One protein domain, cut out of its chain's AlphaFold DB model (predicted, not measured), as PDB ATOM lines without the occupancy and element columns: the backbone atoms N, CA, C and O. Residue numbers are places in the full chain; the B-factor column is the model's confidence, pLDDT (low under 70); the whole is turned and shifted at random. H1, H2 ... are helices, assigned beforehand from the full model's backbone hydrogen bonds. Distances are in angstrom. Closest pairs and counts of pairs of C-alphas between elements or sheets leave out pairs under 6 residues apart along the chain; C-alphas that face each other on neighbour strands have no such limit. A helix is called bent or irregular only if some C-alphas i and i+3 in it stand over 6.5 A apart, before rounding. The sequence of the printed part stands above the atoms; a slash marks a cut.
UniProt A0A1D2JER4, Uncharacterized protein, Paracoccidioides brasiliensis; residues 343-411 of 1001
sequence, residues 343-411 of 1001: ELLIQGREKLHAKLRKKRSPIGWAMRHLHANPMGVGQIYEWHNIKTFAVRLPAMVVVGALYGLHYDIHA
ATOM      1  N   GLU A 343     114.052 125.543 103.439       66.12
ATOM      2  CA  GLU A 343     115.150 126.114 104.227       66.12
ATOM      3  C   GLU A 343     114.737 127.435 104.882       66.12
ATOM      4  O   GLU A 343     114.970 127.613 106.075       66.12
ATOM      5  N   LEU A 344     114.017 128.306 104.164       62.16
ATOM      6  CA  LEU A 344     113.462 129.550 104.723       62.16
ATOM      7  C   LEU A 344     112.471 129.282 105.867       62.16
ATOM      8  O   LEU A 344     112.529 129.924 106.917       62.16
ATOM      9  N   LEU A 345     111.595 128.281 105.712       62.91
ATOM     10  CA  LEU A 345     110.677 127.866 106.778       62.91
ATOM     11  C   LEU A 345     111.409 127.287 107.997       62.91
ATOM     12  O   LEU A 345     110.958 127.488 109.129       62.91
ATOM     13  N   ILE A 346     112.512 126.562 107.783       68.38
ATOM     14  CA  ILE A 346     113.353 126.026 108.860       68.38
ATOM     15  C   ILE A 346     114.063 127.174 109.589       68.38
ATOM     16  O   ILE A 346     113.978 127.242 110.813       68.38
ATOM     17  N   GLN A 347     114.663 128.124 108.867       71.06
ATOM     18  CA  GLN A 347     115.310 129.300 109.458       71.06
ATOM     19  C   GLN A 347     114.327 130.174 110.250       71.06
ATOM     20  O   GLN A 347     114.633 130.591 111.368       71.06
ATOM     21  N   GLY A 348     113.124 130.420 109.721       67.62
ATOM     22  CA  GLY A 348     112.078 131.156 110.439       67.62
ATOM     23  C   GLY A 348     111.644 130.449 111.728       67.62
ATOM     24  O   GLY A 348     111.490 131.082 112.776       67.62
ATOM     25  N   ARG A 349     111.517 129.115 111.685       71.62
ATOM     26  CA  ARG A 349     111.205 128.298 112.866       71.62
ATOM     27  C   ARG A 349     112.328 128.337 113.901       71.62
ATOM     28  O   ARG A 349     112.030 128.508 115.080       71.62
ATOM     29  N   GLU A 350     113.585 128.246 113.478       78.75
ATOM     30  CA  GLU A 350     114.753 128.350 114.360       78.75
ATOM     31  C   GLU A 350     114.846 129.724 115.032       78.75
ATOM     32  O   GLU A 350     115.051 129.800 116.245       78.75
ATOM     33  N   LYS A 351     114.593 130.820 114.299       78.94
ATOM     34  CA  LYS A 351     114.524 132.173 114.881       78.94
ATOM     35  C   LYS A 351     113.452 132.263 115.974       78.94
ATOM     36  O   LYS A 351     113.715 132.789 117.058       78.94
ATOM     37  N   LEU A 352     112.258 131.716 115.729       78.94
ATOM     38  CA  LEU A 352     111.190 131.652 116.732       78.94
ATOM     39  C   LEU A 352     111.602 130.795 117.939       78.94
ATOM     40  O   LEU A 352     111.447 131.216 119.085       78.94
ATOM     41  N   HIS A 353     112.155 129.605 117.701       83.88
ATOM     42  CA  HIS A 353     112.593 128.690 118.758       83.88
ATOM     43  C   HIS A 353     113.719 129.296 119.602       83.88
ATOM     44  O   HIS A 353     113.710 129.156 120.824       83.88
ATOM     45  N   ALA A 354     114.645 130.040 118.995       84.50
ATOM     46  CA  ALA A 354     115.669 130.807 119.698       84.50
ATOM     47  C   ALA A 354     115.060 131.900 120.594       84.50
ATOM     48  O   ALA A 354     115.444 132.013 121.759       84.50
ATOM     49  N   LYS A 355     114.061 132.654 120.107       85.06
ATOM     50  CA  LYS A 355     113.327 133.642 120.924       85.06
ATOM     51  C   LYS A 355     112.607 132.987 122.110       85.06
ATOM     52  O   LYS A 355     112.655 133.513 123.220       85.06
ATOM     53  N   LEU A 356     111.965 131.833 121.907       84.88
ATOM     54  CA  LEU A 356     111.260 131.110 122.975       84.88
ATOM     55  C   LEU A 356     112.218 130.561 124.039       84.88
ATOM     56  O   LEU A 356     111.924 130.677 125.229       84.88
ATOM     57  N   ARG A 357     113.386 130.042 123.638       88.12
ATOM     58  CA  ARG A 357     114.422 129.547 124.563       88.12
ATOM     59  C   ARG A 357     114.959 130.623 125.509       88.12
ATOM     60  O   ARG A 357     115.358 130.280 126.620       88.12
ATOM     61  N   LYS A 358     114.937 131.905 125.118       88.00
ATOM     62  CA  LYS A 358     115.370 133.033 125.968       88.00
ATOM     63  C   LYS A 358     114.378 133.379 127.093       88.00
ATOM     64  O   LYS A 358     114.763 134.035 128.054       88.00
ATOM     65  N   LYS A 359     113.110 132.951 127.013       85.94
ATOM     66  CA  LYS A 359     112.089 133.302 128.020       85.94
ATOM     67  C   LYS A 359     112.289 132.525 129.329       85.94
ATOM     68  O   LYS A 359     112.617 131.339 129.316       85.94
ATOM     69  N   ARG A 360     112.021 133.166 130.473       85.00
ATOM     70  CA  ARG A 360     112.040 132.532 131.812       85.00
ATOM     71  C   ARG A 360     110.768 131.727 132.149       85.00
ATOM     72  O   ARG A 360     110.655 131.204 133.246       85.00
ATOM     73  N   SER A 361     109.825 131.603 131.218       88.38
ATOM     74  CA  SER A 361     108.552 130.894 131.405       88.38
ATOM     75  C   SER A 361     108.677 129.360 131.264       88.38
ATOM     76  O   SER A 361     109.681 128.882 130.724       88.38
ATOM     77  N   PRO A 362     107.649 128.576 131.664       87.94
ATOM     78  CA  PRO A 362     107.642 127.112 131.527       87.94
ATOM     79  C   PRO A 362     107.904 126.617 130.097       87.94
ATOM     80  O   PRO A 362     108.633 125.649 129.897       87.94
ATOM     81  N   ILE A 363     107.395 127.329 129.084       87.38
ATOM     82  CA  ILE A 363     107.689 127.041 127.671       87.38
ATOM     83  C   ILE A 363     109.173 127.258 127.335       87.38
ATOM     84  O   ILE A 363     109.750 126.496 126.564       87.38
ATOM     85  N   GLY A 364     109.817 128.262 127.936       86.88
ATOM     86  CA  GLY A 364     111.247 128.505 127.772       86.88
ATOM     87  C   GLY A 364     112.089 127.400 128.406       86.88
ATOM     88  O   GLY A 364     113.037 126.931 127.780       86.88
ATOM     89  N   TRP A 365     111.710 126.929 129.602       92.69
ATOM     90  CA  TRP A 365     112.318 125.744 130.220       92.69
ATOM     91  C   TRP A 365     112.162 124.511 129.327       92.69
ATOM     92  O   TRP A 365     113.164 123.891 128.983       92.69
ATOM     93  N   ALA A 366     110.946 124.214 128.867       89.44
ATOM     94  CA  ALA A 366     110.668 123.025 128.067       89.44
ATOM     95  C   ALA A 366     111.420 123.030 126.722       89.44
ATOM     96  O   ALA A 366     112.000 122.019 126.328       89.44
ATOM     97  N   MET A 367     111.490 124.181 126.045       88.62
ATOM     98  CA  MET A 367     112.252 124.337 124.799       88.62
ATOM     99  C   MET A 367     113.768 124.221 125.016       88.62
ATOM    100  O   MET A 367     114.455 123.650 124.170       88.62
ATOM    101  N   ARG A 368     114.308 124.730 126.136       91.19
ATOM    102  CA  ARG A 368     115.722 124.520 126.503       91.19
ATOM    103  C   ARG A 368     115.997 123.049 126.804       91.19
ATOM    104  O   ARG A 368     116.965 122.504 126.286       91.19
ATOM    105  N   HIS A 369     115.113 122.402 127.561       88.44
ATOM    106  CA  HIS A 369     115.225 120.993 127.942       88.44
ATOM    107  C   HIS A 369     115.184 120.058 126.728       88.44
ATOM    108  O   HIS A 369     116.000 119.147 126.618       88.44
ATOM    109  N   LEU A 370     114.293 120.320 125.762       87.69
ATOM    110  CA  LEU A 370     114.208 119.567 124.504       87.69
ATOM    111  C   LEU A 370     115.405 119.784 123.578       87.69
ATOM    112  O   LEU A 370     115.739 118.872 122.823       87.69
ATOM    113  N   HIS A 371     116.007 120.974 123.608       87.31
ATOM    114  CA  HIS A 371     117.191 121.297 122.815       87.31
ATOM    115  C   HIS A 371     118.467 120.693 123.414       87.31
ATOM    116  O   HIS A 371     119.319 120.226 122.669       87.31
ATOM    117  N   ALA A 372     118.577 120.661 124.746       86.88
ATOM    118  CA  ALA A 372     119.696 120.044 125.456       86.88
ATOM    119  C   ALA A 372     119.709 118.506 125.349       86.88
ATOM    120  O   ALA A 372     120.764 117.898 125.483       86.88
ATOM    121  N   ASN A 373     118.554 117.884 125.081       86.12
ATOM    122  CA  ASN A 373     118.399 116.431 124.957       86.12
ATOM    123  C   ASN A 373     117.895 116.043 123.546       86.12
ATOM    124  O   ASN A 373     116.698 115.769 123.382       86.12
ATOM    125  N   PRO A 374     118.749 116.055 122.502       83.44
ATOM    126  CA  PRO A 374     118.381 115.565 121.170       83.44
ATOM    127  C   PRO A 374     118.197 114.035 121.165       83.44
ATOM    128  O   PRO A 374     118.830 113.329 121.945       83.44
ATOM    129  N   MET A 375     117.334 113.503 120.286       77.88
ATOM    130  CA  MET A 375     117.275 112.044 120.068       77.88
ATOM    131  C   MET A 375     118.538 111.607 119.329       77.88
ATOM    132  O   MET A 375     118.971 112.312 118.415       77.88
ATOM    133  N   GLY A 376     119.127 110.477 119.719       73.25
ATOM    134  CA  GLY A 376     120.285 109.960 118.994       73.25
ATOM    135  C   GLY A 376     119.878 109.294 117.684       73.25
ATOM    136  O   GLY A 376     118.697 109.166 117.356       73.25
ATOM    137  N   VAL A 377     120.885 108.906 116.910       74.69
ATOM    138  CA  VAL A 377     120.696 108.145 115.672       74.69
ATOM    139  C   VAL A 377     120.143 106.757 116.006       74.69
ATOM    140  O   VAL A 377     120.641 106.122 116.924       74.69
ATOM    141  N   GLY A 378     119.113 106.295 115.293       76.44
ATOM    142  CA  GLY A 378     118.474 104.997 115.551       76.44
ATOM    143  C   GLY A 378     116.948 105.070 115.600       76.44
ATOM    144  O   GLY A 378     116.347 106.109 115.312       76.44
ATOM    145  N   GLN A 379     116.308 103.949 115.932       79.44
ATOM    146  CA  GLN A 379     114.849 103.855 116.074       79.44
ATOM    147  C   GLN A 379     114.394 104.145 117.516       79.44
ATOM    148  O   GLN A 379     115.161 104.027 118.470       79.44
ATOM    149  N   ILE A 380     113.114 104.504 117.693       74.88
ATOM    150  CA  ILE A 380     112.545 104.918 118.995       74.88
ATOM    151  C   ILE A 380     112.614 103.799 120.050       74.88
ATOM    152  O   ILE A 380     112.709 104.095 121.237       74.88
ATOM    153  N   TYR A 381     112.586 102.530 119.631       79.94
ATOM    154  CA  TYR A 381     112.593 101.368 120.528       79.94
ATOM    155  C   TYR A 381     113.977 101.022 121.102       79.94
ATOM    156  O   TYR A 381     114.086 100.145 121.956       79.94
ATOM    157  N   GLU A 382     115.048 101.674 120.647       85.75
ATOM    158  CA  GLU A 382     116.382 101.455 121.204       85.75
ATOM    159  C   GLU A 382     116.461 102.026 122.623       85.75
ATOM    160  O   GLU A 382     116.005 103.138 122.886       85.75
ATOM    161  N   TRP A 383     117.059 101.283 123.555       81.06
ATOM    162  CA  TRP A 383     116.998 101.593 124.990       81.06
ATOM    163  C   TRP A 383     117.514 103.003 125.330       81.06
ATOM    164  O   TRP A 383     116.947 103.706 126.171       81.06
ATOM    165  N   HIS A 384     118.550 103.464 124.622       82.44
ATOM    166  CA  HIS A 384     119.081 104.818 124.785       82.44
ATOM    167  C   HIS A 384     118.084 105.895 124.295       82.44
ATOM    168  O   HIS A 384     117.967 106.958 124.916       82.44
ATOM    169  N   ASN A 385     117.327 105.624 123.224       84.44
ATOM    170  CA  ASN A 385     116.289 106.511 122.694       84.44
ATOM    171  C   ASN A 385     115.023 106.481 123.557       84.44
ATOM    172  O   ASN A 385     114.448 107.541 123.787       84.44
ATOM    173  N   ILE A 386     114.644 105.331 124.126       84.50
ATOM    174  CA  ILE A 386     113.545 105.212 125.101       84.50
ATOM    175  C   ILE A 386     113.840 106.049 126.351       84.50
ATOM    176  O   ILE A 386     113.000 106.844 126.774       84.50
ATOM    177  N   LYS A 387     115.047 105.927 126.921       84.56
ATOM    178  CA  LYS A 387     115.461 106.725 128.088       84.56
ATOM    179  C   LYS A 387     115.428 108.223 127.777       84.56
ATOM    180  O   LYS A 387     114.896 109.014 128.554       84.56
ATOM    181  N   THR A 388     115.941 108.604 126.610       83.25
ATOM    182  CA  THR A 388     115.927 109.996 126.139       83.25
ATOM    183  C   THR A 388     114.496 110.496 125.908       83.25
ATOM    184  O   THR A 388     114.166 111.624 126.264       83.25
ATOM    185  N   PHE A 389     113.609 109.656 125.372       84.62
ATOM    186  CA  PHE A 389     112.196 109.967 125.170       84.62
ATOM    187  C   PHE A 389     111.460 110.185 126.499       84.62
ATOM    188  O   PHE A 389     110.753 111.183 126.640       84.62
ATOM    189  N   ALA A 390     111.689 109.331 127.500       85.12
ATOM    190  CA  ALA A 390     111.100 109.470 128.832       85.12
ATOM    191  C   ALA A 390     111.504 110.792 129.515       85.12
ATOM    192  O   ALA A 390     110.653 111.492 130.059       85.12
ATOM    193  N   VAL A 391     112.779 111.192 129.410       86.81
ATOM    194  CA  VAL A 391     113.282 112.477 129.945       86.81
ATOM    195  C   VAL A 391     112.688 113.686 129.211       86.81
ATOM    196  O   VAL A 391     112.520 114.759 129.798       86.81
ATOM    197  N   ARG A 392     112.355 113.533 127.925       88.56
ATOM    198  CA  ARG A 392     111.735 114.587 127.107       88.56
ATOM    199  C   ARG A 392     110.230 114.688 127.317       88.56
ATOM    200  O   ARG A 392     109.688 115.768 127.089       88.56
ATOM    201  N   LEU A 393     109.564 113.622 127.759       88.31
ATOM    202  CA  LEU A 393     108.105 113.538 127.846       88.31
ATOM    203  C   LEU A 393     107.468 114.722 128.606       88.31
ATOM    204  O   LEU A 393     106.584 115.360 128.028       88.31
ATOM    205  N   PRO A 394     107.938 115.127 129.809       88.69
ATOM    206  CA  PRO A 394     107.357 116.273 130.511       88.69
ATOM    207  C   PRO A 394     107.502 117.578 129.716       88.69
ATOM    208  O   PRO A 394     106.562 118.365 129.609       88.69
ATOM    209  N   ALA A 395     108.661 117.790 129.087       87.62
ATOM    210  CA  ALA A 395     108.902 118.964 128.258       87.62
ATOM    211  C   ALA A 395     108.066 118.944 126.964       87.62
ATOM    212  O   ALA A 395     107.579 119.991 126.544       87.62
ATOM    213  N   MET A 396     107.837 117.777 126.350       85.69
ATOM    214  CA  MET A 396     106.963 117.642 125.176       85.69
ATOM    215  C   MET A 396     105.512 117.993 125.506       85.69
ATOM    216  O   MET A 396     104.871 118.677 124.711       85.69
ATOM    217  N   VAL A 397     105.016 117.590 126.681       86.31
ATOM    218  CA  VAL A 397     103.668 117.946 127.150       86.31
ATOM    219  C   VAL A 397     103.548 119.457 127.359       86.31
ATOM    220  O   VAL A 397     102.618 120.075 126.844       86.31
ATOM    221  N   VAL A 398     104.522 120.079 128.035       86.88
ATOM    222  CA  VAL A 398     104.527 121.536 128.264       86.88
ATOM    223  C   VAL A 398     104.614 122.312 126.946       86.88
ATOM    224  O   VAL A 398     103.901 123.302 126.770       86.88
ATOM    225  N   VAL A 399     105.449 121.868 125.998       85.31
ATOM    226  CA  VAL A 399     105.491 122.465 124.656       85.31
ATOM    227  C   VAL A 399     104.155 122.274 123.949       85.31
ATOM    228  O   VAL A 399     103.595 123.258 123.489       85.31
ATOM    229  N   GLY A 400     103.595 121.065 123.905       82.06
ATOM    230  CA  GLY A 400     102.301 120.813 123.266       82.06
ATOM    231  C   GLY A 400     101.181 121.713 123.801       82.06
ATOM    232  O   GLY A 400     100.422 122.276 123.016       82.06
ATOM    233  N   ALA A 401     101.129 121.918 125.118       83.19
ATOM    234  CA  ALA A 401     100.110 122.741 125.765       83.19
ATOM    235  C   ALA A 401     100.303 124.255 125.547       83.19
ATOM    236  O   ALA A 401      99.330 124.986 125.377       83.19
ATOM    237  N   LEU A 402     101.546 124.754 125.566       85.88
ATOM    238  CA  LEU A 402     101.821 126.200 125.599       85.88
ATOM    239  C   LEU A 402     102.356 126.781 124.286       85.88
ATOM    240  O   LEU A 402     102.426 128.008 124.161       85.88
ATOM    241  N   TYR A 403     102.756 125.946 123.323       85.19
ATOM    242  CA  TYR A 403     103.372 126.399 122.074       85.19
ATOM    243  C   TYR A 403     102.415 127.247 121.239       85.19
ATOM    244  O   TYR A 403     102.826 128.307 120.771       85.19
ATOM    245  N   GLY A 404     101.144 126.842 121.130       82.00
ATOM    246  CA  GLY A 404     100.109 127.609 120.431       82.00
ATOM    247  C   GLY A 404     100.016 129.046 120.947       82.00
ATOM    248  O   GLY A 404     100.247 129.977 120.185       82.00
ATOM    249  N   LEU A 405      99.831 129.245 122.258       81.38
ATOM    250  CA  LEU A 405      99.741 130.561 122.930       81.38
ATOM    251  C   LEU A 405     100.957 131.492 122.736       81.38
ATOM    252  O   LEU A 405     100.890 132.704 122.990       81.38
ATOM    253  N   HIS A 406     102.101 130.926 122.359       81.88
ATOM    254  CA  HIS A 406     103.358 131.644 122.164       81.88
ATOM    255  C   HIS A 406     103.798 131.694 120.699       81.88
ATOM    256  O   HIS A 406     104.882 132.212 120.422       81.88
ATOM    257  N   TYR A 407     102.982 131.173 119.783       81.19
ATOM    258  CA  TYR A 407     103.282 131.172 118.364       81.19
ATOM    259  C   TYR A 407     103.116 132.576 117.777       81.19
ATOM    260  O   TYR A 407     102.093 133.232 117.966       81.19
ATOM    261  N   ASP A 408     104.136 133.033 117.056       75.69
ATOM    262  CA  ASP A 408     104.121 134.319 116.367       75.69
ATOM    263  C   ASP A 408     103.721 134.107 114.902       75.69
ATOM    264  O   ASP A 408     104.522 133.672 114.068       75.69
ATOM    265  N   ILE A 409     102.446 134.367 114.604       72.31
ATOM    266  CA  ILE A 409     101.887 134.192 113.258       72.31
ATOM    267  C   ILE A 409     102.487 135.193 112.277       72.31
ATOM    268  O   ILE A 409     102.733 134.831 111.127       72.31
ATOM    269  N   HIS A 410     102.752 136.425 112.711       69.62
ATOM    270  CA  HIS A 410     103.264 137.464 111.824       69.62
ATOM    271  C   HIS A 410     104.692 137.144 111.391       69.62
ATOM    272  O   HIS A 410     104.966 137.144 110.192       69.62
ATOM    273  N   ALA A 411     105.552 136.722 112.321       65.31
ATOM    274  CA  ALA A 411     106.894 136.242 111.986       65.31
ATOM    275  C   ALA A 411     106.877 134.993 111.082       65.31
ATOM    276  O   ALA A 411     107.753 134.812 110.237       65.31
TER     277      ALA A 411
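This is residues 343 to 411 of the 1001 residues of an uncharacterized protein of Paracoccidioides brasiliensis (UniProt A0A1D2JER4). A long helix, H3, bent into two arms, runs along the length of a three-helix model; H2 packs on its second arm, H3b, and H1 meets H2 at a corner with its residues 353 to 357, apart from both arms of H3. The first arm, H3a, touches no helix. The printed part has 69 residues with three named helices in the order H1, H2, H3 and no named strand; the class is all helix. It is only just loose, close to compact, with a radius of gyration of the C-alphas of 13.3 A, and spans 40 by 28 by 17 A.

H3, residues 383 to 402, was assigned as one helix by its hydrogen bonds, but is bent: C-alphas 391 and 394 are 7.1 A apart. Its arms are H3a, residues 383 to 391, 12.5 A long from C-alpha 383 at (116.998, 101.593, 124.990), and H3b, residues 394 to 402, 12.4 A long, ending with C-alpha 402 at (101.821, 126.200, 125.599). H2, residues 362 to 372, is 15.2 A long. H1, residues 343 to 357, is 20.6 A long and begins with C-alpha 343 at (115.150, 126.114, 104.227).

H3a and H3b stand at a steep tilt of 47 degrees. H2 and H3b touch, their closest C-alphas those of Ala 366 and Ala 395, 4.4 A apart; they run opposite ways at a steep tilt of 47 degrees. H1 touches H2 with residues 353 to 357 alone, the closest C-alphas being those of Arg 357 and Gly 364, 4.6 A apart; they run opposite ways at a steep tilt of 59 degrees. H1 is apart from H3a and H3b, and H2 is apart from H3a. In H1, H2, H3a and H3b every O i to N i+4 pair is within hydrogen-bond range.

The C-alphas farthest apart, those of Trp 383 and His 410, are 40.6 A apart. The printed part has no cut. The link from H1 to H2 is tight, with 4 residues, and that from H2 to H3 is short, with 10. Mean pLDDT of the printed part is 81.8; residues 343 to 346, 348, 410 and 411 are under 70.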